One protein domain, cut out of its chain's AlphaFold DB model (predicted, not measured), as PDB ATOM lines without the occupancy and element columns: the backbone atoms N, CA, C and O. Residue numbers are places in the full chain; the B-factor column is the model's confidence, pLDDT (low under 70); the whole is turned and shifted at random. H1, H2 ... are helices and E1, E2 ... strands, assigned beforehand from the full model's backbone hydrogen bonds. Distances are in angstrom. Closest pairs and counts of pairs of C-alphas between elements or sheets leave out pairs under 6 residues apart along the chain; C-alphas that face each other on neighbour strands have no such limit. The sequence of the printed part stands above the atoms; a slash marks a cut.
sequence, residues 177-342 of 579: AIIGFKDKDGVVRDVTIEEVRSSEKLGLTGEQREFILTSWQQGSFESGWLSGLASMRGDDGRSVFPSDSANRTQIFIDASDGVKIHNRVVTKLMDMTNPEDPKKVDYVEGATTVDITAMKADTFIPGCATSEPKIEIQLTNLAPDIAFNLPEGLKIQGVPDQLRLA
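AT A GLANCE: This is residues 177 to 342 of the 579 residues of an uncharacterized protein of Rickettsiaceae bacterium (UniProt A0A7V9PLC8). A long, strongly twisted ribbon of sheet is built on the hairpin of E5 and E6, with E7 beside E6, E4, E1 and E2 widening one end and E3 beside E5 at the other. H3 covers part of one face over E5, the helical hairpin of H1 and H2 sits at the end where E5 begins, and in the tail after E7 residues 325 to 331 stick out. The printed part has 166 residues, with three named helices and seven named strands in the order E1 E2 H1 H2 H3 E3 E4 E5 E6 E7; under half of the residues are in these elements, and the class is mixed. The branched sheet is mixed, with E1 and E4 parallel and its other neighbour pairs antiparallel. The whole is only just compact, close to loose, with a radius of gyration of the C-alphas of 18.3 A and spans of 55 by 37 by 32 A.

IN THESE COORDINATES: E5, residues 260 to 271, is 35.5 A long and begins at C-alpha 260 (-1.789, -49.056, 118.405). E6, residues 279 to 291, is 36.9 A, and E7, residues 310 to 316, is 19.8 A, ending at C-alpha 316 (0.331, -62.120, 133.298). The short strands are E1, 179 to 182, from C-alpha 179 (-13.503, -46.897, 123.436); E2, 188 to 191; E3, 239 to 243; and E4, 251 to 254. The helices are H1, 193 to 198; H2, 206 to 214; and H3, 218 to 226, 12.2 A.

HOW THE PARTS SIT: E4, E5, E6 and E7 form a meander, each strand the antiparallel neighbour of the one before. N 265 and O 286 of E5 and E6 are 2.9 A apart, and N 287 and O 314 of E6 and E7 2.8 A. E3 and E4 lie on one side of E5, E6 on the other side; N 270 and O 241 are 2.7 A apart, N 254 and O 260 2.8 A. E1 has E4 on one side, with N 180 and O 251 2.8 A apart, and E2 on the other side, with N 181 and O 189 2.8 A apart. H3 is on the sheet at a height of 7.4 A, over E5 and slantwise to the strands at 38 degrees on the local plane; its closest C-alphas to E5 are Gln 218 and Asn 263, 7.0 A. H1 and H2 touch, the closest C-alphas being Arg 197 and Arg 209, 6.0 A, at a shallow tilt of 22 degrees, opposite ways. Neither is on the sheet, H2 only just, with 4 pairs of C-alphas within 10 A. In H1, H2 and H3 every O i to N i+4 pair is within hydrogen-bond range.

THE WHOLE: The farthest C-alphas, Glu 276 and Asp 298, are 55.8 A apart. The printed part has no cut. The links H3 to E3, 12 residues, and E6 to E7, 18 residues, are long, and residues 317 to 342 have no named element. The mean pLDDT of the printed part is 76.1; residues 217 to 239, 242 to 250 and 317 to 339 are under 70.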
ATOM      1  N   ALA A 177     -18.315 -52.114 125.538       72.06
ATOM      2  CA  ALA A 177     -17.159 -51.426 126.112       72.06
ATOM      3  C   ALA A 177     -17.209 -49.896 125.916       72.06
ATOM      4  O   ALA A 177     -18.038 -49.367 125.174       72.06
ATOM      5  N   ILE A 178     -16.313 -49.185 126.608       79.75
ATOM      6  CA  ILE A 178     -15.908 -47.811 126.266       79.75
ATOM      7  C   ILE A 178     -14.702 -47.899 125.333       79.75
ATOM      8  O   ILE A 178     -13.800 -48.711 125.572       79.75
ATOM      9  N   ILE A 179     -14.669 -47.052 124.304       85.25
ATOM     10  CA  ILE A 179     -13.503 -46.897 123.436       85.25
ATOM     11  C   ILE A 179     -12.668 -45.751 124.001       85.25
ATOM     12  O   ILE A 179     -12.986 -44.577 123.822       85.25
ATOM     13  N   GLY A 180     -11.602 -46.099 124.714       89.19
ATOM     14  CA  GLY A 180     -10.594 -45.133 125.119       89.19
ATOM     15  C   GLY A 180      -9.727 -44.745 123.925       89.19
ATOM     16  O   GLY A 180      -9.294 -45.605 123.158       89.19
ATOM     17  N   PHE A 181      -9.443 -43.460 123.779       91.75
ATOM     18  CA  PHE A 181      -8.557 -42.920 122.759       91.75
ATOM     19  C   PHE A 181      -7.556 -41.976 123.404       91.75
ATOM     20  O   PHE A 181      -7.939 -41.086 124.162       91.75
ATOM     21  N   LYS A 182      -6.277 -42.151 123.088       92.69
ATOM     22  CA  LYS A 182      -5.211 -41.254 123.522       92.69
ATOM     23  C   LYS A 182      -4.532 -40.634 122.325       92.69
ATOM     24  O   LYS A 182      -3.930 -41.338 121.523       92.69
ATOM     25  N   ASP A 183      -4.618 -39.319 122.241       89.12
ATOM     26  CA  ASP A 183      -4.035 -38.549 121.150       89.12
ATOM     27  C   ASP A 183      -2.552 -38.222 121.426       89.12
ATOM     28  O   ASP A 183      -1.979 -38.569 122.464       89.12
ATOM     29  N   LYS A 184      -1.920 -37.501 120.499       87.06
ATOM     30  CA  LYS A 184      -0.555 -36.963 120.598       87.06
ATOM     31  C   LYS A 184      -0.352 -36.007 121.771       87.06
ATOM     32  O   LYS A 184       0.783 -35.819 122.202       87.06
ATOM     33  N   ASP A 185      -1.424 -35.413 122.293       83.81
ATOM     34  CA  ASP A 185      -1.381 -34.610 123.520       83.81
ATOM     35  C   ASP A 185      -1.230 -35.466 124.791       83.81
ATOM     36  O   ASP A 185      -0.977 -34.940 125.874       83.81
ATOM     37  N   GLY A 186      -1.339 -36.790 124.657       84.06
ATOM     38  CA  GLY A 186      -1.213 -37.749 125.739       84.06
ATOM     39  C   GLY A 186      -2.451 -37.864 126.627       84.06
ATOM     40  O   GLY A 186      -2.405 -38.641 127.580       84.06
ATOM     41  N   VAL A 187      -3.532 -37.142 126.323       86.12
ATOM     42  CA  VAL A 187      -4.777 -37.143 127.096       86.12
ATOM     43  C   VAL A 187      -5.656 -38.304 126.655       86.12
ATOM     44  O   VAL A 187      -5.881 -38.499 125.460       86.12
ATOM     45  N   VAL A 188      -6.181 -39.059 127.621       90.12
ATOM     46  CA  VAL A 188      -7.141 -40.130 127.354       90.12
ATOM     47  C   VAL A 188      -8.564 -39.578 127.341       90.12
ATOM     48  O   VAL A 188      -8.967 -38.826 128.224       90.12
ATOM     49  N   ARG A 189      -9.340 -39.972 126.332       90.38
ATOM     50  CA  ARG A 189     -10.740 -39.585 126.143       90.38
ATOM     51  C   ARG A 189     -11.589 -40.806 125.813       90.38
ATOM     52  O   ARG A 189     -11.078 -41.797 125.302       90.38
ATOM     53  N   ASP A 190     -12.884 -40.711 126.077       90.94
ATOM     54  CA  ASP A 190     -13.891 -41.571 125.445       90.94
ATOM     55  C   ASP A 190     -14.171 -41.049 124.034       90.94
ATOM     56  O   ASP A 190     -14.272 -39.836 123.835       90.94
ATOM     57  N   VAL A 191     -14.278 -41.962 123.071       89.38
ATOM     58  CA  VAL A 191     -14.712 -41.665 121.703       89.38
ATOM     59  C   VAL A 191     -15.838 -42.602 121.294       89.38
ATOM     60  O   VAL A 191     -15.860 -43.790 121.611       89.38
ATOM     61  N   THR A 192     -16.780 -42.073 120.532       86.81
ATOM     62  CA  THR A 192     -17.865 -42.858 119.951       86.81
ATOM     63  C   THR A 192     -17.422 -43.573 118.671       86.81
ATOM     64  O   THR A 192     -16.466 -43.181 118.001       86.81
ATOM     65  N   ILE A 193     -18.169 -44.609 118.275       85.50
ATOM     66  CA  ILE A 193     -17.994 -45.285 116.975       85.50
ATOM     67  C   ILE A 193     -18.097 -44.281 115.820       85.50
ATOM     68  O   ILE A 193     -17.365 -44.388 114.836       85.50
ATOM     69  N   GLU A 194     -19.000 -43.305 115.934       88.00
ATOM     70  CA  GLU A 194     -19.182 -42.290 114.900       88.00
ATOM     71  C   GLU A 194     -17.961 -41.370 114.813       88.00
ATOM     72  O   GLU A 194     -17.475 -41.108 113.718       88.00
ATOM     73  N   GLU A 195     -17.370 -40.982 115.944       90.62
ATOM     74  CA  GLU A 195     -16.106 -40.243 115.932       90.62
ATOM     75  C   GLU A 195     -14.968 -41.062 115.314       90.62
ATOM     76  O   GLU A 195     -14.235 -40.538 114.475       90.62
ATOM     77  N   VAL A 196     -14.844 -42.354 115.635       89.81
ATOM     78  CA  VAL A 196     -13.866 -43.237 114.970       89.81
ATOM     79  C   VAL A 196     -14.093 -43.255 113.455       89.81
ATOM     80  O   VAL A 196     -13.137 -43.168 112.682       89.81
ATOM     81  N   ARG A 197     -15.351 -43.308 113.012       88.94
ATOM     82  CA  ARG A 197     -15.716 -43.360 111.595       88.94
ATOM     83  C   ARG A 197     -15.394 -42.072 110.846       88.94
ATOM     84  O   ARG A 197     -14.823 -42.153 109.762       88.94
ATOM     85  N   SER A 198     -15.754 -40.913 111.391       88.12
ATOM     86  CA  SER A 198     -15.813 -39.667 110.615       88.12
ATOM     87  C   SER A 198     -14.972 -38.512 111.166       88.12
ATOM     88  O   SER A 198     -14.740 -37.539 110.453       88.12
ATOM     89  N   SER A 199     -14.451 -38.592 112.396       89.56
ATOM     90  CA  SER A 199     -13.716 -37.473 113.003       89.56
ATOM     91  C   SER A 199     -12.295 -37.348 112.457       89.56
ATOM     92  O   SER A 199     -11.414 -38.140 112.801       89.56
ATOM     93  N   GLU A 200     -12.030 -36.304 111.674       86.19
ATOM     94  CA  GLU A 200     -10.677 -35.941 111.217       86.19
ATOM     95  C   GLU A 200      -9.713 -35.673 112.383       86.19
ATOM     96  O   GLU A 200      -8.515 -35.931 112.270       86.19
ATOM     97  N   LYS A 201     -10.235 -35.235 113.539       86.38
ATOM     98  CA  LYS A 201      -9.436 -34.901 114.729       86.38
ATOM     99  C   LYS A 201      -8.662 -36.090 115.293       86.38
ATOM    100  O   LYS A 201      -7.642 -35.877 115.929       86.38
ATOM    101  N   LEU A 202      -9.119 -37.319 115.047       88.44
ATOM    102  CA  LEU A 202      -8.433 -38.523 115.526       88.44
ATOM    103  C   LEU A 202      -7.165 -38.853 114.725       88.44
ATOM    104  O   LEU A 202      -6.410 -39.733 115.124       88.44
ATOM    105  N   GLY A 203      -6.932 -38.203 113.577       88.75
ATOM    106  CA  GLY A 203      -5.719 -38.415 112.780       88.75
ATOM    107  C   GLY A 203      -5.545 -39.837 112.227       88.75
ATOM    108  O   GLY A 203      -4.439 -40.194 111.828       88.75
ATOM    109  N   LEU A 204      -6.613 -40.644 112.208       92.25
ATOM    110  CA  LEU A 204      -6.619 -42.012 111.686       92.25
ATOM    111  C   LEU A 204      -6.784 -42.016 110.159       92.25
ATOM    112  O   LEU A 204      -7.632 -41.287 109.628       92.25
ATOM    113  N   THR A 205      -6.025 -42.872 109.470       93.50
ATOM    114  CA  THR A 205      -6.195 -43.143 108.029       93.50
ATOM    115  C   THR A 205      -7.496 -43.907 107.771       93.50
ATOM    116  O   THR A 205      -8.073 -44.491 108.691       93.50
ATOM    117  N   GLY A 206      -7.981 -43.917 106.526       93.56
ATOM    118  CA  GLY A 206      -9.221 -44.622 106.184       93.56
ATOM    119  C   GLY A 206      -9.153 -46.124 106.493       93.56
ATOM    120  O   GLY A 206     -10.041 -46.673 107.141       93.56
ATOM    121  N   GLU A 207      -8.030 -46.764 106.166       93.31
ATOM    122  CA  GLU A 207      -7.757 -48.164 106.492       93.31
ATOM    123  C   GLU A 207      -7.720 -48.417 108.006       93.31
ATOM    124  O   GLU A 207      -8.325 -49.374 108.483       93.31
ATOM    125  N   GLN A 208      -7.077 -47.548 108.793       93.25
ATOM    126  CA  GLN A 208      -7.053 -47.699 110.253       93.25
ATOM    127  C   GLN A 208      -8.459 -47.618 110.854       93.25
ATOM    128  O   GLN A 208      -8.815 -48.438 111.703       93.25
ATOM    129  N   ARG A 209      -9.278 -46.660 110.398       91.38
ATOM    130  CA  ARG A 209     -10.671 -46.508 110.847       91.38
ATOM    131  C   ARG A 209     -11.478 -47.752 110.541       91.38
ATOM    132  O   ARG A 209     -12.124 -48.306 111.425       91.38
ATOM    133  N   GLU A 210     -11.435 -48.203 109.293       90.25
ATOM    134  CA  GLU A 210     -12.202 -49.370 108.890       90.25
ATOM    135  C   GLU A 210     -11.730 -50.639 109.604       90.25
ATOM    136  O   GLU A 210     -12.576 -51.441 109.997       90.25
ATOM    137  N   PHE A 211     -10.431 -50.804 109.870       88.88
ATOM    138  CA  PHE A 211      -9.933 -51.914 110.686       88.88
ATOM    139  C   PHE A 211     -10.532 -51.901 112.104       88.88
ATOM    140  O   PHE A 211     -11.095 -52.908 112.542       88.88
ATOM    141  N   ILE A 212     -10.491 -50.757 112.799       86.81
ATOM    142  CA  ILE A 212     -11.078 -50.600 114.145       86.81
ATOM    143  C   ILE A 212     -12.580 -50.936 114.134       86.81
ATOM    144  O   ILE A 212     -13.103 -51.545 115.068       86.81
ATOM    145  N   LEU A 213     -13.284 -50.540 113.073       84.25
ATOM    146  CA  LEU A 213     -14.735 -50.691 112.960       84.25
ATOM    147  C   LEU A 213     -15.186 -52.078 112.492       84.25
ATOM    148  O   LEU A 213     -16.320 -52.461 112.769       84.25
ATOM    149  N   THR A 214     -14.347 -52.805 111.753       80.62
ATOM    150  CA  THR A 214     -14.772 -54.012 111.024       80.62
ATOM    151  C   THR A 214     -13.901 -55.232 111.255       80.62
ATOM    152  O   THR A 214     -14.179 -56.271 110.672       80.62
ATOM    153  N   SER A 215     -12.834 -55.149 112.048       75.19
ATOM    154  CA  SER A 215     -11.922 -56.282 112.263       75.19
ATOM    155  C   SER A 215     -11.296 -56.341 113.650       75.19
ATOM    156  O   SER A 215     -10.672 -57.334 113.994       75.19
ATOM    157  N   TRP A 216     -11.488 -55.336 114.498       73.44
ATOM    158  CA  TRP A 216     -11.053 -55.416 115.885       73.44
ATOM    159  C   TRP A 216     -12.171 -55.949 116.788       73.44
ATOM    160  O   TRP A 216     -13.112 -55.226 117.092       73.44
ATOM    161  N   GLN A 217     -12.067 -57.202 117.241       64.38
ATOM    162  CA  GLN A 217     -13.054 -57.814 118.139       64.38
ATOM    163  C   GLN A 217     -12.444 -58.203 119.476       64.38
ATOM    164  O   GLN A 217     -11.464 -58.942 119.562       64.38
ATOM    165  N   GLN A 218     -13.085 -57.738 120.541       58.03
ATOM    166  CA  GLN A 218     -12.742 -58.117 121.901       58.03
ATOM    167  C   GLN A 218     -13.243 -59.529 122.225       58.03
ATOM    168  O   GLN A 218     -12.531 -60.299 122.873       58.03
ATOM    169  N   GLY A 219     -14.431 -59.883 121.717       50.50
ATOM    170  CA  GLY A 219     -15.080 -61.174 121.932       50.50
ATOM    171  C   GLY A 219     -14.434 -62.335 121.171       50.50
ATOM    172  O   GLY A 219     -14.499 -63.471 121.627       50.50
ATOM    173  N   SER A 220     -13.756 -62.088 120.047       49.66
ATOM    174  CA  SER A 220     -12.985 -63.122 119.329       49.66
ATOM    175  C   SER A 220     -11.691 -63.470 120.029       49.66
ATOM    176  O   SER A 220     -11.276 -64.622 120.013       49.66
ATOM    177  N   PHE A 221     -11.058 -62.484 120.667       53.91
ATOM    178  CA  PHE A 221      -9.959 -62.752 121.578       53.91
ATOM    179  C   PHE A 221     -10.459 -63.534 122.784       53.91
ATOM    180  O   PHE A 221      -9.907 -64.578 123.086       53.91
ATOM    181  N   GLU A 222     -11.559 -63.122 123.410       52.19
ATOM    182  CA  GLU A 222     -12.209 -63.951 124.431       52.19
ATOM    183  C   GLU A 222     -12.471 -65.377 123.909       52.19
ATOM    184  O   GLU A 222     -12.122 -66.342 124.576       52.19
ATOM    185  N   SER A 223     -12.966 -65.520 122.679       44.22
ATOM    186  CA  SER A 223     -13.240 -66.815 122.059       44.22
ATOM    187  C   SER A 223     -11.972 -67.621 121.818       44.22
ATOM    188  O   SER A 223     -11.962 -68.752 122.238       44.22
ATOM    189  N   GLY A 224     -10.887 -67.088 121.252       49.47
ATOM    190  CA  GLY A 224      -9.641 -67.851 121.075       49.47
ATOM    191  C   GLY A 224      -8.927 -68.186 122.392       49.47
ATOM    192  O   GLY A 224      -8.180 -69.154 122.479       49.47
ATOM    193  N   TRP A 225      -9.163 -67.397 123.444       56.47
ATOM    194  CA  TRP A 225      -8.604 -67.650 124.772       56.47
ATOM    195  C   TRP A 225      -9.451 -68.629 125.595       56.47
ATOM    196  O   TRP A 225      -8.882 -69.406 126.357       56.47
ATOM    197  N   LEU A 226     -10.784 -68.601 125.461       48.69
ATOM    198  CA  LEU A 226     -11.742 -69.440 126.195       48.69
ATOM    199  C   LEU A 226     -12.213 -70.679 125.410       48.69
ATOM    200  O   LEU A 226     -12.661 -71.641 126.033       48.69
ATOM    201  N   SER A 227     -12.108 -70.703 124.076       45.81
ATOM    202  CA  SER A 227     -12.499 -71.822 123.188       45.81
ATOM    203  C   SER A 227     -11.788 -73.112 123.573       45.81
ATOM    204  O   SER A 227     -12.363 -74.194 123.482       45.81
ATOM    205  N   GLY A 228     -10.541 -73.006 124.037       48.47
ATOM    206  CA  GLY A 228      -9.769 -74.135 124.546       48.47
ATOM    207  C   GLY A 228      -9.982 -74.468 126.018       48.47
ATOM    208  O   GLY A 228      -9.381 -75.425 126.497       48.47
ATOM    209  N   LEU A 229     -10.819 -73.721 126.742       52.34
ATOM    210  CA  LEU A 229     -11.008 -73.864 128.190       52.34
ATOM    211  C   LEU A 229     -12.289 -74.619 128.578       52.34
ATOM    212  O   LEU A 229     -12.644 -74.625 129.753       52.34
ATOM    213  N   ALA A 230     -12.976 -75.277 127.630       48.06
ATOM    214  CA  ALA A 230     -14.289 -75.916 127.830       48.06
ATOM    215  C   ALA A 230     -14.383 -76.847 129.062       48.06
ATOM    216  O   ALA A 230     -15.454 -76.982 129.651       48.06
ATOM    217  N   SER A 231     -13.270 -77.450 129.487       53.94
ATOM    218  CA  SER A 231     -13.089 -77.983 130.842       53.94
ATOM    219  C   SER A 231     -11.595 -78.136 131.113       53.94
ATOM    220  O   SER A 231     -10.890 -78.717 130.285       53.94
ATOM    221  N   MET A 232     -11.098 -77.646 132.249       57.88
ATOM    222  CA  MET A 232      -9.733 -77.940 132.687       57.88
ATOM    223  C   MET A 232      -9.750 -78.749 133.974       57.88
ATOM    224  O   MET A 232     -10.582 -78.534 134.858       57.88
ATOM    225  N   ARG A 233      -8.811 -79.693 134.064       57.06
ATOM    226  CA  ARG A 233      -8.421 -80.292 135.335       57.06
ATOM    227  C   ARG A 233      -7.188 -79.549 135.823       57.06
ATOM    228  O   ARG A 233      -6.217 -79.460 135.074       57.06
ATOM    229  N   GLY A 234      -7.243 -79.001 137.034       55.03
ATOM    230  CA  GLY A 234      -6.040 -78.506 137.701       55.03
ATOM    231  C   GLY A 234      -5.009 -79.626 137.855       55.03
ATOM    232  O   GLY A 234      -5.346 -80.808 137.733       55.03
ATOM    233  N   ASP A 235      -3.758 -79.273 138.148       54.88
ATOM    234  CA  ASP A 235      -2.708 -80.271 138.426       54.88
ATOM    235  C   ASP A 235      -3.051 -81.135 139.661       54.88
ATOM    236  O   ASP A 235      -2.555 -82.248 139.826       54.88
ATOM    237  N   ASP A 236      -3.948 -80.628 140.506       56.09
ATOM    238  CA  ASP A 236      -4.572 -81.268 141.664       56.09
ATOM    239  C   ASP A 236      -5.866 -82.048 141.334       56.09
ATOM    240  O   ASP A 236      -6.493 -82.622 142.223       56.09
ATOM    241  N   GLY A 237      -6.274 -82.100 140.062       61.81
ATOM    242  CA  GLY A 237      -7.429 -82.855 139.574       61.81
ATOM    243  C   GLY A 237      -8.783 -82.147 139.689       61.81
ATOM    244  O   GLY A 237      -9.789 -82.723 139.257       61.81
ATOM    245  N   ARG A 238      -8.844 -80.917 140.222       68.38
ATOM    246  CA  ARG A 238     -10.108 -80.169 140.348       68.38
ATOM    247  C   ARG A 238     -10.678 -79.767 138.992       68.38
ATOM    248  O   ARG A 238      -9.928 -79.428 138.083       68.38
ATOM    249  N   SER A 239     -12.004 -79.791 138.861       69.44
ATOM    250  CA  SER A 239     -12.693 -79.391 137.628       69.44
ATOM    251  C   SER A 239     -13.022 -77.904 137.666       69.44
ATOM    252  O   SER A 239     -13.796 -77.458 138.515       69.44
ATOM    253  N   VAL A 240     -12.435 -77.153 136.739       72.00
ATOM    254  CA  VAL A 240     -12.650 -75.713 136.593       72.00
ATOM    255  C   VAL A 240     -13.291 -75.404 135.240       72.00
ATOM    256  O   VAL A 240     -12.957 -76.018 134.222       72.00
ATOM    257  N   PHE A 241     -14.216 -74.447 135.238       71.12
ATOM    258  CA  PHE A 241     -14.969 -74.032 134.052       71.12
ATOM    259  C   PHE A 241     -14.764 -72.545 133.769       71.12
ATOM    260  O   PHE A 241     -14.560 -71.782 134.712       71.12
ATOM    261  N   PRO A 242     -14.848 -72.087 132.510       67.81
ATOM    262  CA  PRO A 242     -14.846 -70.662 132.206       67.81
ATOM    263  C   PRO A 242     -15.958 -69.955 132.983       67.81
ATOM    264  O   PRO A 242     -17.123 -70.339 132.903       67.81
ATOM    265  N   SER A 243     -15.599 -68.941 133.770       68.00
ATOM    266  CA  SER A 243     -16.572 -68.046 134.385       68.00
ATOM    267  C   SER A 243     -16.609 -66.765 133.576       68.00
ATOM    268  O   SER A 243     -15.554 -66.216 133.254       68.00
ATOM    269  N   ASP A 244     -17.810 -66.252 133.309       58.88
ATOM    270  CA  ASP A 244     -17.976 -64.911 132.767       58.88
ATOM    271  C   ASP A 244     -17.187 -63.916 133.634       58.88
ATOM    272  O   ASP A 244     -17.524 -63.649 134.800       58.88
ATOM    273  N   SER A 245     -16.110 -63.361 133.078       55.09
ATOM    274  CA  SER A 245     -15.444 -62.221 133.688       55.09
ATOM    275  C   SER A 245     -16.242 -60.984 133.301       55.09
ATOM    276  O   SER A 245     -16.545 -60.791 132.137       55.09
ATOM    277  N   ALA A 246     -16.671 -60.164 134.259       50.34
ATOM    278  CA  ALA A 246     -17.312 -58.874 133.958       50.34
ATOM    279  C   ALA A 246     -16.271 -57.775 133.677       50.34
ATOM    280  O   ALA A 246     -16.597 -56.696 133.201       50.34
ATOM    281  N   ASN A 247     -14.994 -58.073 133.938       53.75
ATOM    282  CA  ASN A 247     -13.853 -57.192 133.711       53.75
ATOM    283  C   ASN A 247     -13.404 -57.239 132.236       53.75
ATOM    284  O   ASN A 247     -12.208 -57.280 131.931       53.75
ATOM    285  N   ARG A 248     -14.391 -57.353 131.334       56.22
ATOM    286  CA  ARG A 248     -14.177 -57.539 129.903       56.22
ATOM    287  C   ARG A 248     -13.667 -56.235 129.325       56.22
ATOM    288  O   ARG A 248     -14.330 -55.206 129.395       56.22
ATOM    289  N   THR A 249     -12.468 -56.337 128.772       58.03
ATOM    290  CA  THR A 249     -12.155 -55.762 127.474       58.03
ATOM    291  C   THR A 249     -12.358 -54.249 127.398       58.03
ATOM    292  O   THR A 249     -13.382 -53.715 126.984       58.03
ATOM    293  N   GLN A 250     -11.298 -53.522 127.733       67.94
ATOM    294  CA  GLN A 250     -11.174 -52.103 127.408       67.94
ATOM    295  C   GLN A 250     -10.578 -51.985 126.000       67.94
ATOM    296  O   GLN A 250      -9.488 -52.511 125.764       67.94
ATOM    297  N   ILE A 251     -11.288 -51.347 125.058       77.25
ATOM    298  CA  ILE A 251     -10.684 -50.966 123.774       77.25
ATOM    299  C   ILE A 251      -9.918 -49.699 124.068       77.25
ATOM    300  O   ILE A 251     -10.510 -48.708 124.490       77.25
ATOM    301  N   PHE A 252      -8.611 -49.731 123.857       86.75
ATOM    302  CA  PHE A 252      -7.812 -48.532 123.991       86.75
ATOM    303  C   PHE A 252      -6.983 -48.309 122.735       86.75
ATOM    304  O   PHE A 252      -6.138 -49.128 122.382       86.75
ATOM    305  N   ILE A 253      -7.245 -47.200 122.057       90.50
ATOM    306  CA  ILE A 253      -6.521 -46.756 120.874       90.50
ATOM    307  C   ILE A 253      -5.468 -45.751 121.345       90.50
ATOM    308  O   ILE A 253      -5.798 -44.646 121.772       90.50
ATOM    309  N   ASP A 254      -4.198 -46.141 121.284       92.06
ATOM    310  CA  ASP A 254      -3.061 -45.264 121.554       92.06
ATOM    311  C   ASP A 254      -2.569 -44.674 120.228       92.06
ATOM    312  O   ASP A 254      -1.937 -45.371 119.433       92.06
ATOM    313  N   ALA A 255      -2.893 -43.405 119.984       92.25
ATOM    314  CA  ALA A 255      -2.436 -42.611 118.846       92.25
ATOM    315  C   ALA A 255      -1.284 -41.649 119.222       92.25
ATOM    316  O   ALA A 255      -0.908 -40.781 118.428       92.25
ATOM    317  N   SER A 256      -0.731 -41.769 120.440       89.75
ATOM    318  CA  SER A 256       0.267 -40.819 120.950       89.75
ATOM    319  C   SER A 256       1.643 -40.958 120.290       89.75
ATOM    320  O   SER A 256       2.361 -39.969 120.149       89.75
ATOM    321  N   ASP A 257       1.989 -42.166 119.844       89.31
ATOM    322  CA  ASP A 257       3.216 -42.483 119.109       89.31
ATOM    323  C   ASP A 257       2.973 -43.677 118.168       89.31
ATOM    324  O   ASP A 257       3.142 -44.850 118.535       89.31
ATOM    325  N   GLY A 258       2.494 -43.361 116.960       91.19
ATOM    326  CA  GLY A 258       1.876 -44.332 116.053       91.19
ATOM    327  C   GLY A 258       0.447 -44.675 116.473       91.19
ATOM    328  O   GLY A 258      -0.055 -44.101 117.430       91.19
ATOM    329  N   VAL A 259      -0.212 -45.588 115.753       93.31
ATOM    330  CA  VAL A 259      -1.577 -46.042 116.064       93.31
ATOM    331  C   VAL A 259      -1.523 -47.499 116.498       93.31
ATOM    332  O   VAL A 259      -1.269 -48.396 115.690       93.31
ATOM    333  N   LYS A 260      -1.769 -47.731 117.786       93.00
ATOM    334  CA  LYS A 260      -1.789 -49.056 118.405       93.00
ATOM    335  C   LYS A 260      -3.142 -49.293 119.046       93.00
ATOM    336  O   LYS A 260      -3.653 -48.432 119.756       93.00
ATOM    337  N   ILE A 261      -3.714 -50.467 118.819       89.19
ATOM    338  CA  ILE A 261      -4.929 -50.887 119.508       89.19
ATOM    339  C   ILE A 261      -4.561 -51.885 120.587       89.19
ATOM    340  O   ILE A 261      -3.872 -52.874 120.339       89.19
ATOM    341  N   HIS A 262      -5.044 -51.619 121.787       86.62
ATOM    342  CA  HIS A 262      -4.818 -52.432 122.955       86.62
ATOM    343  C   HIS A 262      -6.121 -53.070 123.429       86.62
ATOM    344  O   HIS A 262      -7.184 -52.443 123.406       86.62
ATOM    345  N   ASN A 263      -6.023 -54.317 123.880       81.62
ATOM    346  CA  ASN A 263      -7.093 -55.018 124.581       81.62
ATOM    347  C   ASN A 263      -6.532 -55.696 125.828       81.62
ATOM    348  O   ASN A 263      -5.429 -56.240 125.803       81.62
ATOM    349  N   ARG A 264      -7.323 -55.699 126.897       79.50
ATOM    350  CA  ARG A 264      -7.045 -56.419 128.137       79.50
ATOM    351  C   ARG A 264      -8.154 -57.430 128.383       79.50
ATOM    352  O   ARG A 264      -9.327 -57.072 128.387       79.50
ATOM    353  N   VAL A 265      -7.776 -58.669 128.656       74.75
ATOM    354  CA  VAL A 265      -8.699 -59.751 128.997       74.75
ATOM    355  C   VAL A 265      -8.283 -60.316 130.344       74.75
ATOM    356  O   VAL A 265      -7.128 -60.671 130.539       74.75
ATOM    357  N   VAL A 266      -9.221 -60.415 131.280       73.94
ATOM    358  CA  VAL A 266      -9.009 -61.165 132.520       73.94
ATOM    359  C   VAL A 266      -9.902 -62.381 132.467       73.94
ATOM    360  O   VAL A 266     -11.120 -62.241 132.380       73.94
ATOM    361  N   THR A 267      -9.308 -63.559 132.564       72.94
ATOM    362  CA  THR A 267     -10.044 -64.811 132.641       72.94
ATOM    363  C   THR A 267     -10.035 -65.300 134.076       72.94
ATOM    364  O   THR A 267      -8.978 -65.504 134.680       72.94
ATOM    365  N   LYS A 268     -11.238 -65.512 134.610       75.31
ATOM    366  CA  LYS A 268     -11.451 -66.235 135.861       75.31
ATOM    367  C   LYS A 268     -12.116 -67.560 135.541       75.31
ATOM    368  O   LYS A 268     -12.969 -67.636 134.658       75.31
ATOM    369  N   LEU A 269     -11.748 -68.589 136.280       76.81
ATOM    370  CA  LEU A 269     -12.406 -69.879 136.210       76.81
ATOM    371  C   LEU A 269     -13.293 -70.072 137.436       76.81
ATOM    372  O   LEU A 269     -13.040 -69.524 138.507       76.81
ATOM    373  N   MET A 270     -14.363 -70.831 137.261       80.25
ATOM    374  CA  MET A 270     -15.235 -71.304 138.317       80.25
ATOM    375  C   MET A 270     -14.714 -72.655 138.800       80.25
ATOM    376  O   MET A 270     -14.746 -73.632 138.054       80.25
ATOM    377  N   ASP A 271     -14.223 -72.697 140.031       79.25
ATOM    378  CA  ASP A 271     -13.863 -73.919 140.736       79.25
ATOM    379  C   ASP A 271     -15.130 -74.566 141.303       79.25
ATOM    380  O   ASP A 271     -15.798 -74.004 142.174       79.25
ATOM    381  N   MET A 272     -15.454 -75.745 140.768       80.12
ATOM    382  CA  MET A 272     -16.643 -76.523 141.118       80.12
ATOM    383  C   MET A 272     -16.343 -77.646 142.119       80.12
ATOM    384  O   MET A 272     -17.165 -78.543 142.292       80.12
ATOM    385  N   THR A 273     -15.183 -77.624 142.788       79.44
ATOM    386  CA  THR A 273     -14.825 -78.636 143.801       79.44
ATOM    387  C   THR A 273     -15.862 -78.717 144.925       79.44
ATOM    388  O   THR A 273     -16.135 -79.808 145.423       79.44
ATOM    389  N   ASN A 274     -16.488 -77.590 145.284       80.50
ATOM    390  CA  ASN A 274     -17.713 -77.560 146.080       80.50
ATOM    391  C   ASN A 274     -18.865 -76.959 145.248       80.50
ATOM    392  O   ASN A 274     -18.937 -75.738 145.124       80.50
ATOM    393  N   PRO A 275     -19.779 -77.777 144.693       78.56
ATOM    394  CA  PRO A 275     -20.897 -77.280 143.891       78.56
ATOM    395  C   PRO A 275     -21.865 -76.357 144.644       78.56
ATOM    396  O   PRO A 275     -22.564 -75.575 144.006       78.56
ATOM    397  N   GLU A 276     -21.919 -76.442 145.978       80.44
ATOM    398  CA  GLU A 276     -22.776 -75.589 146.817       80.44
ATOM    399  C   GLU A 276     -22.148 -74.214 147.108       80.44
ATOM    400  O   GLU A 276     -22.857 -73.283 147.485       80.44
ATOM    401  N   ASP A 277     -20.833 -74.067 146.906       80.62
ATOM    402  CA  ASP A 277     -20.079 -72.816 147.067       80.62
ATOM    403  C   ASP A 277     -19.014 -72.700 145.958       80.62
ATOM    404  O   ASP A 277     -17.815 -72.873 146.217       80.62
ATOM    405  N   PRO A 278     -19.431 -72.479 144.696       79.81
ATOM    406  CA  PRO A 278     -18.504 -72.372 143.581       79.81
ATOM    407  C   PRO A 278     -17.652 -71.110 143.719       79.81
ATOM    408  O   PRO A 278     -18.162 -69.996 143.876       79.81
ATOM    409  N   LYS A 279     -16.329 -71.260 143.611       81.88
ATOM    410  CA  LYS A 279     -15.387 -70.150 143.815       81.88
ATOM    411  C   LYS A 279     -14.824 -69.657 142.497       81.88
ATOM    412  O   LYS A 279     -14.416 -70.442 141.650       81.88
ATOM    413  N   LYS A 280     -14.755 -68.335 142.327       78.69
ATOM    414  CA  LYS A 280     -14.008 -67.738 141.214       78.69
ATOM    415  C   LYS A 280     -12.522 -67.735 141.554       78.69
ATOM    416  O   LYS A 280     -12.131 -67.170 142.571       78.69
ATOM    417  N   VAL A 281     -11.717 -68.329 140.687       74.50
ATOM    418  CA  VAL A 281     -10.258 -68.369 140.787       74.50
ATOM    419  C   VAL A 281      -9.685 -67.605 139.599       74.50
ATOM    420  O   VAL A 281     -10.137 -67.781 138.465       74.50
ATOM    421  N   ASP A 282      -8.725 -66.721 139.853       72.56
ATOM    422  CA  ASP A 282      -8.019 -66.021 138.782       72.56
ATOM    423  C   ASP A 282      -7.174 -67.029 137.997       72.56
ATOM    424  O   ASP A 282      -6.502 -67.866 138.595       72.56
ATOM    425  N   TYR A 283      -7.242 -66.979 136.666       72.62
ATOM    426  CA  TYR A 283      -6.594 -67.978 135.816       72.62
ATOM    427  C   TYR A 283      -5.482 -67.396 134.958       72.62
ATOM    428  O   TYR A 283      -4.339 -67.844 135.028       72.62
ATOM    429  N   VAL A 284      -5.813 -66.395 134.148       74.31
ATOM    430  CA  VAL A 284      -4.834 -65.670 133.346       74.31
ATOM    431  C   VAL A 284      -5.345 -64.267 133.081       74.31
ATOM    432  O   VAL A 284      -6.535 -64.046 132.856       74.31
ATOM    433  N   GLU A 285      -4.429 -63.314 133.077       76.50
ATOM    434  CA  GLU A 285      -4.666 -61.977 132.566       76.50
ATOM    435  C   GLU A 285      -3.828 -61.771 131.310       76.50
ATOM    436  O   GLU A 285      -2.609 -61.936 131.320       76.50
ATOM    437  N   GLY A 286      -4.494 -61.432 130.217       77.56
ATOM    438  CA  GLY A 286      -3.909 -61.198 128.913       77.56
ATOM    439  C   GLY A 286      -3.967 -59.733 128.514       77.56
ATOM    440  O   GLY A 286      -4.951 -59.040 128.774       77.56
ATOM    441  N   ALA A 287      -2.943 -59.278 127.807       81.31
ATOM    442  CA  ALA A 287      -2.974 -58.043 127.045       81.31
ATOM    443  C   ALA A 287      -2.571 -58.319 125.597       81.31
ATOM    444  O   ALA A 287      -1.628 -59.061 125.341       81.31
ATOM    445  N   THR A 288      -3.282 -57.714 124.652       82.00
ATOM    446  CA  THR A 288      -2.941 -57.741 123.227       82.00
ATOM    447  C   THR A 288      -2.662 -56.327 122.755       82.00
ATOM    448  O   THR A 288      -3.407 -55.409 123.098       82.00
ATOM    449  N   THR A 289      -1.617 -56.163 121.951       87.19
ATOM    450  CA  THR A 289      -1.348 -54.946 121.183       87.19
ATOM    451  C   THR A 289      -1.338 -55.275 119.704       87.19
ATOM    452  O   THR A 289      -0.653 -56.208 119.296       87.19
ATOM    453  N   VAL A 290      -2.046 -54.480 118.909       89.50
ATOM    454  CA  VAL A 290      -1.965 -54.494 117.447       89.50
ATOM    455  C   VAL A 290      -1.475 -53.141 116.977       89.50
ATOM    456  O   VAL A 290      -2.168 -52.136 117.120       89.50
ATOM    457  N   ASP A 291      -0.271 -53.114 116.422       92.25
ATOM    458  CA  ASP A 291       0.301 -51.923 115.808       92.25
ATOM    459  C   ASP A 291      -0.161 -51.818 114.352       92.25
ATOM    460  O   ASP A 291       0.251 -52.605 113.495       92.25
ATOM    461  N   ILE A 292      -1.017 -50.832 114.086       93.19
ATOM    462  CA  ILE A 292      -1.571 -50.525 112.763       93.19
ATOM    463  C   ILE A 292      -1.000 -49.226 112.188       93.19
ATOM    464  O   ILE A 292      -1.538 -48.661 111.236       93.19
ATOM    465  N   THR A 293       0.110 -48.732 112.736       94.38
ATOM    466  CA  THR A 293       0.733 -47.465 112.320       94.38
ATOM    467  C   THR A 293       1.064 -47.437 110.825       94.38
ATOM    468  O   THR A 293       0.997 -46.387 110.187       94.38
ATOM    469  N   ALA A 294       1.429 -48.587 110.257       94.44
ATOM    470  CA  ALA A 294       1.819 -48.701 108.857       94.44
ATOM    471  C   ALA A 294       0.631 -48.773 107.874       94.44
ATOM    472  O   ALA A 294       0.858 -48.607 106.676       94.44
ATOM    473  N   MET A 295      -0.608 -48.930 108.363       93.56
ATOM    474  CA  MET A 295      -1.818 -48.967 107.535       93.56
ATOM    475  C   MET A 295      -2.194 -47.569 107.055       93.56
ATOM    476  O   MET A 295      -2.460 -46.662 107.850       93.56
ATOM    477  N   LYS A 296      -2.184 -47.378 105.736       90.12
ATOM    478  CA  LYS A 296      -2.286 -46.057 105.104       90.12
ATOM    479  C   LYS A 296      -3.243 -45.989 103.918       90.12
ATOM    480  O   LYS A 296      -3.345 -44.916 103.333       90.12
ATOM    481  N   ALA A 297      -3.915 -47.077 103.545       90.94
ATOM    482  CA  ALA A 297      -4.929 -47.009 102.495       90.94
ATOM    483  C   ALA A 297      -6.159 -46.201 102.932       90.94
ATOM    484  O   ALA A 297      -6.349 -45.876 104.107       90.94
ATOM    485  N   ASP A 298      -7.018 -45.914 101.958       91.31
ATOM    486  CA  ASP A 298      -8.322 -45.296 102.190       91.31
ATOM    487  C   ASP A 298      -9.342 -46.292 102.753       91.31
ATOM    488  O   ASP A 298     -10.261 -45.899 103.464       91.31
ATOM    489  N   THR A 299      -9.187 -47.584 102.454       91.19
ATOM    490  CA  THR A 299     -10.104 -48.638 102.900       91.19
ATOM    491  C   THR A 299      -9.349 -49.852 103.419       91.19
ATOM    492  O   THR A 299      -8.265 -50.196 102.944       91.19
ATOM    493  N   PHE A 300      -9.944 -50.509 104.409       91.62
ATOM    494  CA  PHE A 300      -9.485 -51.778 104.946       91.62
ATOM    495  C   PHE A 300     -10.196 -52.938 104.265       91.62
ATOM    496  O   PHE A 300     -11.426 -52.961 104.118       91.62
ATOM    497  N   ILE A 301      -9.401 -53.934 103.883       91.50
ATOM    498  CA  ILE A 301      -9.873 -55.154 103.243       91.50
ATOM    499  C   ILE A 301      -9.386 -56.332 104.085       91.50
ATOM    500  O   ILE A 301      -8.172 -56.544 104.161       91.50
ATOM    501  N   PRO A 302     -10.305 -57.098 104.703       88.75
ATOM    502  CA  PRO A 302      -9.947 -58.235 105.539       88.75
ATOM    503  C   PRO A 302      -9.004 -59.214 104.829       88.75
ATOM    504  O   PRO A 302      -9.192 -59.551 103.658       88.75
ATOM    505  N   GLY A 303      -7.959 -59.640 105.532       90.06
ATOM    506  CA  GLY A 303      -6.905 -60.514 105.015       90.06
ATOM    507  C   GLY A 303      -5.972 -59.867 103.988       90.06
ATOM    508  O   GLY A 303      -5.070 -60.539 103.493       90.06
ATOM    509  N   CYS A 304      -6.152 -58.586 103.659       93.06
ATOM    510  CA  CYS A 304      -5.403 -57.891 102.613       93.06
ATOM    511  C   CYS A 304      -4.918 -56.497 103.039       93.06
ATOM    512  O   CYS A 304      -4.826 -55.615 102.179       93.06
ATOM    513  N   ALA A 305      -4.606 -56.291 104.323       91.31
ATOM    514  CA  ALA A 305      -4.049 -55.030 104.809       91.31
ATOM    515  C   ALA A 305      -2.841 -54.574 103.967       91.31
ATOM    516  O   ALA A 305      -2.073 -55.387 103.433       91.31
ATOM    517  N   THR A 306      -2.658 -53.260 103.836       90.19
ATOM    518  CA  THR A 306      -1.545 -52.679 103.067       90.19
ATOM    519  C   THR A 306      -0.183 -52.970 103.679       90.19
ATOM    520  O   THR A 306       0.817 -53.034 102.962       90.19
ATOM    521  N   SER A 307      -0.147 -53.180 104.990       89.50
ATOM    522  CA  SER A 307       1.044 -53.506 105.758       89.50
ATOM    523  C   SER A 307       0.736 -54.605 106.760       89.50
ATOM    524  O   SER A 307      -0.314 -54.551 107.403       89.50
ATOM    525  N   GLU A 308       1.679 -55.523 106.963       83.75
ATOM    526  CA  GLU A 308       1.579 -56.521 108.025       83.75
ATOM    527  C   GLU A 308       1.677 -55.826 109.396       83.75
ATOM    528  O   GLU A 308       2.708 -55.213 109.700       83.75
ATOM    529  N   PRO A 309       0.619 -55.866 110.222       80.44
ATOM    530  CA  PRO A 309       0.652 -55.274 111.550       80.44
ATOM    531  C   PRO A 309       1.466 -56.137 112.505       80.44
ATOM    532  O   PRO A 309       1.510 -57.365 112.396       80.44
ATOM    533  N   LYS A 310       2.065 -55.488 113.503       88.44
ATOM    534  CA  LYS A 310       2.741 -56.200 114.590       88.44
ATOM    535  C   LYS A 310       1.733 -56.515 115.678       88.44
ATOM    536  O   LYS A 310       1.068 -55.609 116.176       88.44
ATOM    537  N   ILE A 311       1.631 -57.789 116.038       86.38
ATOM    538  CA  ILE A 311       0.733 -58.257 117.089       86.38
ATOM    539  C   ILE A 311       1.583 -58.843 118.208       86.38
ATOM    540  O   ILE A 311       2.300 -59.822 118.003       86.38
ATOM    541  N   GLU A 312       1.465 -58.250 119.390       85.25
ATOM    542  CA  GLU A 312       2.112 -58.726 120.609       85.25
ATOM    543  C   GLU A 312       1.056 -59.165 121.619       85.25
ATOM    544  O   GLU A 312       0.075 -58.455 121.863       85.25
ATOM    545  N   ILE A 313       1.281 -60.326 122.230       81.94
ATOM    546  CA  ILE A 313       0.424 -60.882 123.270       81.94
ATOM    547  C   ILE A 313       1.251 -61.079 124.534       81.94
ATOM    548  O   ILE A 313       2.244 -61.801 124.540       81.94
ATOM    549  N   GLN A 314       0.815 -60.457 125.623       80.62
ATOM    550  CA  GLN A 314       1.418 -60.592 126.940       80.62
ATOM    551  C   GLN A 314       0.465 -61.342 127.870       80.62
ATOM    552  O   GLN A 314      -0.694 -60.959 128.013       80.62
ATOM    553  N   LEU A 315       0.959 -62.385 128.535       77.38
ATOM    554  CA  LEU A 315       0.253 -63.101 129.597       77.38
ATOM    555  C   LEU A 315       0.867 -62.748 130.942       77.38
ATOM    556  O   LEU A 315       2.082 -62.819 131.112       77.38
ATOM    557  N   THR A 316       0.017 -62.433 131.904       72.50
ATOM    558  CA  THR A 316       0.331 -62.120 133.298       72.50
ATOM    559  C   THR A 316      -0.565 -62.940 134.222       72.50
ATOM    560  O   THR A 316      -1.614 -63.426 133.801       72.50
ATOM    561  N   ASN A 317      -0.166 -63.080 135.490       67.31
ATOM    562  CA  ASN A 317      -0.996 -63.697 136.533       67.31
ATOM    563  C   ASN A 317      -1.474 -65.117 136.168       67.31
ATOM    564  O   ASN A 317      -2.619 -65.479 136.423       67.31
ATOM    565  N   LEU A 318      -0.591 -65.913 135.551       68.00
ATOM    566  CA  LEU A 318      -0.851 -67.322 135.253       68.00
ATOM    567  C   LEU A 318      -1.026 -68.094 136.566       68.00
ATOM    568  O   LEU A 318      -0.097 -68.129 137.380       68.00
ATOM    569  N   ALA A 319      -2.190 -68.714 136.755       63.41
ATOM    570  CA  ALA A 319      -2.452 -69.575 137.901       63.41
ATOM    571  C   ALA A 319      -1.384 -70.686 137.971       63.41
ATOM    572  O   ALA A 319      -1.234 -71.456 137.019       63.41
ATOM    573  N   PRO A 320      -0.602 -70.777 139.062       56.97
ATOM    574  CA  PRO A 320       0.533 -71.697 139.148       56.97
ATOM    575  C   PRO A 320       0.114 -73.171 139.274       56.97
ATOM    576  O   PRO A 320       0.963 -74.052 139.153       56.97
ATOM    577  N   ASP A 321      -1.163 -73.412 139.557       55.88
ATOM    578  CA  ASP A 321      -1.812 -74.677 139.905       55.88
ATOM    579  C   ASP A 321      -2.876 -75.121 138.879       55.88
ATOM    580  O   ASP A 321      -3.475 -76.191 139.020       55.88
ATOM    581  N   ILE A 322      -3.112 -74.323 137.831       57.22
ATOM    582  CA  ILE A 322      -3.984 -74.675 136.706       57.22
ATOM    583  C   ILE A 322      -3.113 -74.749 135.452       57.22
ATOM    584  O   ILE A 322      -2.531 -73.750 135.032       57.22
ATOM    585  N   ALA A 323      -3.010 -75.939 134.857       55.75
ATOM    586  CA  ALA A 323      -2.132 -76.193 133.721       55.75
ATOM    587  C   ALA A 323      -2.449 -75.271 132.528       55.75
ATOM    588  O   ALA A 323      -3.380 -75.507 131.760       55.75
ATOM    589  N   PHE A 324      -1.632 -74.236 132.333       58.94
ATOM    590  CA  PHE A 324      -1.527 -73.507 131.073       58.94
ATOM    591  C   PHE A 324      -0.167 -73.834 130.458       58.94
ATOM    592  O   PHE A 324       0.851 -73.246 130.821       58.94
ATOM    593  N   ASN A 325      -0.126 -74.825 129.569       60.00
ATOM    594  CA  ASN A 325       1.113 -75.241 128.918       60.00
ATOM    595  C   ASN A 325       1.298 -74.466 127.614       60.00
ATOM    596  O   ASN A 325       0.648 -74.754 126.607       60.00
ATOM    597  N   LEU A 326       2.219 -73.501 127.624       64.94
ATOM    598  CA  LEU A 326       2.750 -72.957 126.379       64.94
ATOM    599  C   LEU A 326       3.493 -74.078 125.636       64.94
ATOM    600  O   LEU A 326       4.253 -74.814 126.273       64.94
ATOM    601  N   PRO A 327       3.271 -74.241 124.322       63.47
ATOM    602  CA  PRO A 327       3.900 -75.303 123.566       63.47
ATOM    603  C   PRO A 327       5.421 -75.145 123.523       63.47
ATOM    604  O   PRO A 327       5.965 -74.036 123.517       63.47
ATOM    605  N   GLU A 328       6.105 -76.286 123.491       61.75
ATOM    606  CA  GLU A 328       7.560 -76.340 123.383       61.75
ATOM    607  C   GLU A 328       8.030 -75.692 122.071       61.75
ATOM    608  O   GLU A 328       7.419 -75.863 121.019       61.75
ATOM    609  N   GLY A 329       9.120 -74.921 122.135       61.56
ATOM    610  CA  GLY A 329       9.686 -74.215 120.978       61.56
ATOM    611  C   GLY A 329       9.167 -72.789 120.761       61.56
ATOM    612  O   GLY A 329       9.802 -72.038 120.023       61.56
ATOM    613  N   LEU A 330       8.095 -72.369 121.444       66.00
ATOM    614  CA  LEU A 330       7.658 -70.972 121.421       66.00
ATOM    615  C   LEU A 330       8.689 -70.086 122.142       66.00
ATOM    616  O   LEU A 330       8.986 -70.295 123.325       66.00
ATOM    617  N   LYS A 331       9.240 -69.077 121.457       65.06
ATOM    618  CA  LYS A 331      10.122 -68.104 122.113       65.06
ATOM    619  C   LYS A 331       9.312 -67.260 123.085       65.06
ATOM    620  O   LYS A 331       8.401 -66.542 122.696       65.06
ATOM    621  N   ILE A 332       9.689 -67.331 124.356       66.06
ATOM    622  CA  ILE A 332       9.018 -66.618 125.437       66.06
ATOM    623  C   ILE A 332       9.995 -65.641 126.078       66.06
ATOM    624  O   ILE A 332      10.994 -66.053 126.683       66.06
ATOM    625  N   GLN A 333       9.664 -64.356 126.018       64.94
ATOM    626  CA  GLN A 333      10.398 -63.323 126.739       64.94
ATOM    627  C   GLN A 333       9.799 -63.136 128.134       64.94
ATOM    628  O   GLN A 333       8.582 -63.052 128.290       64.94
ATOM    629  N   GLY A 334      10.652 -63.096 129.162       60.47
ATOM    630  CA  GLY A 334      10.228 -62.657 130.490       60.47
ATOM    631  C   GLY A 334      10.086 -61.141 130.488       60.47
ATOM    632  O   GLY A 334      11.023 -60.452 130.087       60.47
ATOM    633  N   VAL A 335       8.938 -60.626 130.923       61.34
ATOM    634  CA  VAL A 335       8.693 -59.180 130.960       61.34
ATOM    635  C   VAL A 335       8.825 -58.674 132.400       61.34
ATOM    636  O   VAL A 335       8.191 -59.243 133.289       61.34
ATOM    637  N   PRO A 336       9.636 -57.631 132.663       56.75
ATOM    638  CA  PRO A 336       9.685 -56.970 133.965       56.75
ATOM    639  C   PRO A 336       8.306 -56.460 134.403       56.75
ATOM    640  O   PRO A 336       7.559 -55.934 133.582       56.75
ATOM    641  N   ASP A 337       8.003 -56.513 135.702       56.88
ATOM    642  CA  ASP A 337       6.685 -56.126 136.238       56.88
ATOM    643  C   ASP A 337       6.264 -54.683 135.894       56.88
ATOM    644  O   ASP A 337       5.089 -54.407 135.672       56.88
ATOM    645  N   GLN A 338       7.228 -53.768 135.763       52.62
ATOM    646  CA  GLN A 338       7.000 -52.375 135.350       52.62
ATOM    647  C   GLN A 338       6.544 -52.208 133.885       52.62
ATOM    648  O   GLN A 338       6.138 -51.120 133.487       52.62
ATOM    649  N   LEU A 339       6.627 -53.269 133.074       58.41
ATOM    650  CA  LEU A 339       6.197 -53.317 131.672       58.41
ATOM    651  C   LEU A 339       4.941 -54.189 131.488       58.41
ATOM    652  O   LEU A 339       4.646 -54.629 130.373       58.41
ATOM    653  N   ARG A 340       4.185 -54.447 132.570       71.81
ATOM    654  CA  ARG A 340       2.880 -55.118 132.495       71.81
ATOM    655  C   ARG A 340       1.888 -54.238 131.741       71.81
ATOM    656  O   ARG A 340       1.323 -53.281 132.268       71.81
ATOM    657  N   LEU A 341       1.677 -54.588 130.484       78.00
ATOM    658  CA  LEU A 341       0.792 -53.898 129.566       78.00
ATOM    659  C   LEU A 341      -0.662 -53.970 130.048       78.00
ATOM    660  O   LEU A 341      -1.390 -52.994 129.909       78.00
ATOM    661  N   ALA A 342      -1.066 -55.081 130.667       77.69
ATOM    662  CA  ALA A 342      -2.419 -55.245 131.191       77.69
ATOM    663  C   ALA A 342      -2.771 -54.179 132.251       77.69
ATOM    664  O   ALA A 342      -3.810 -53.533 132.141       77.69
TER     665      ALA A 342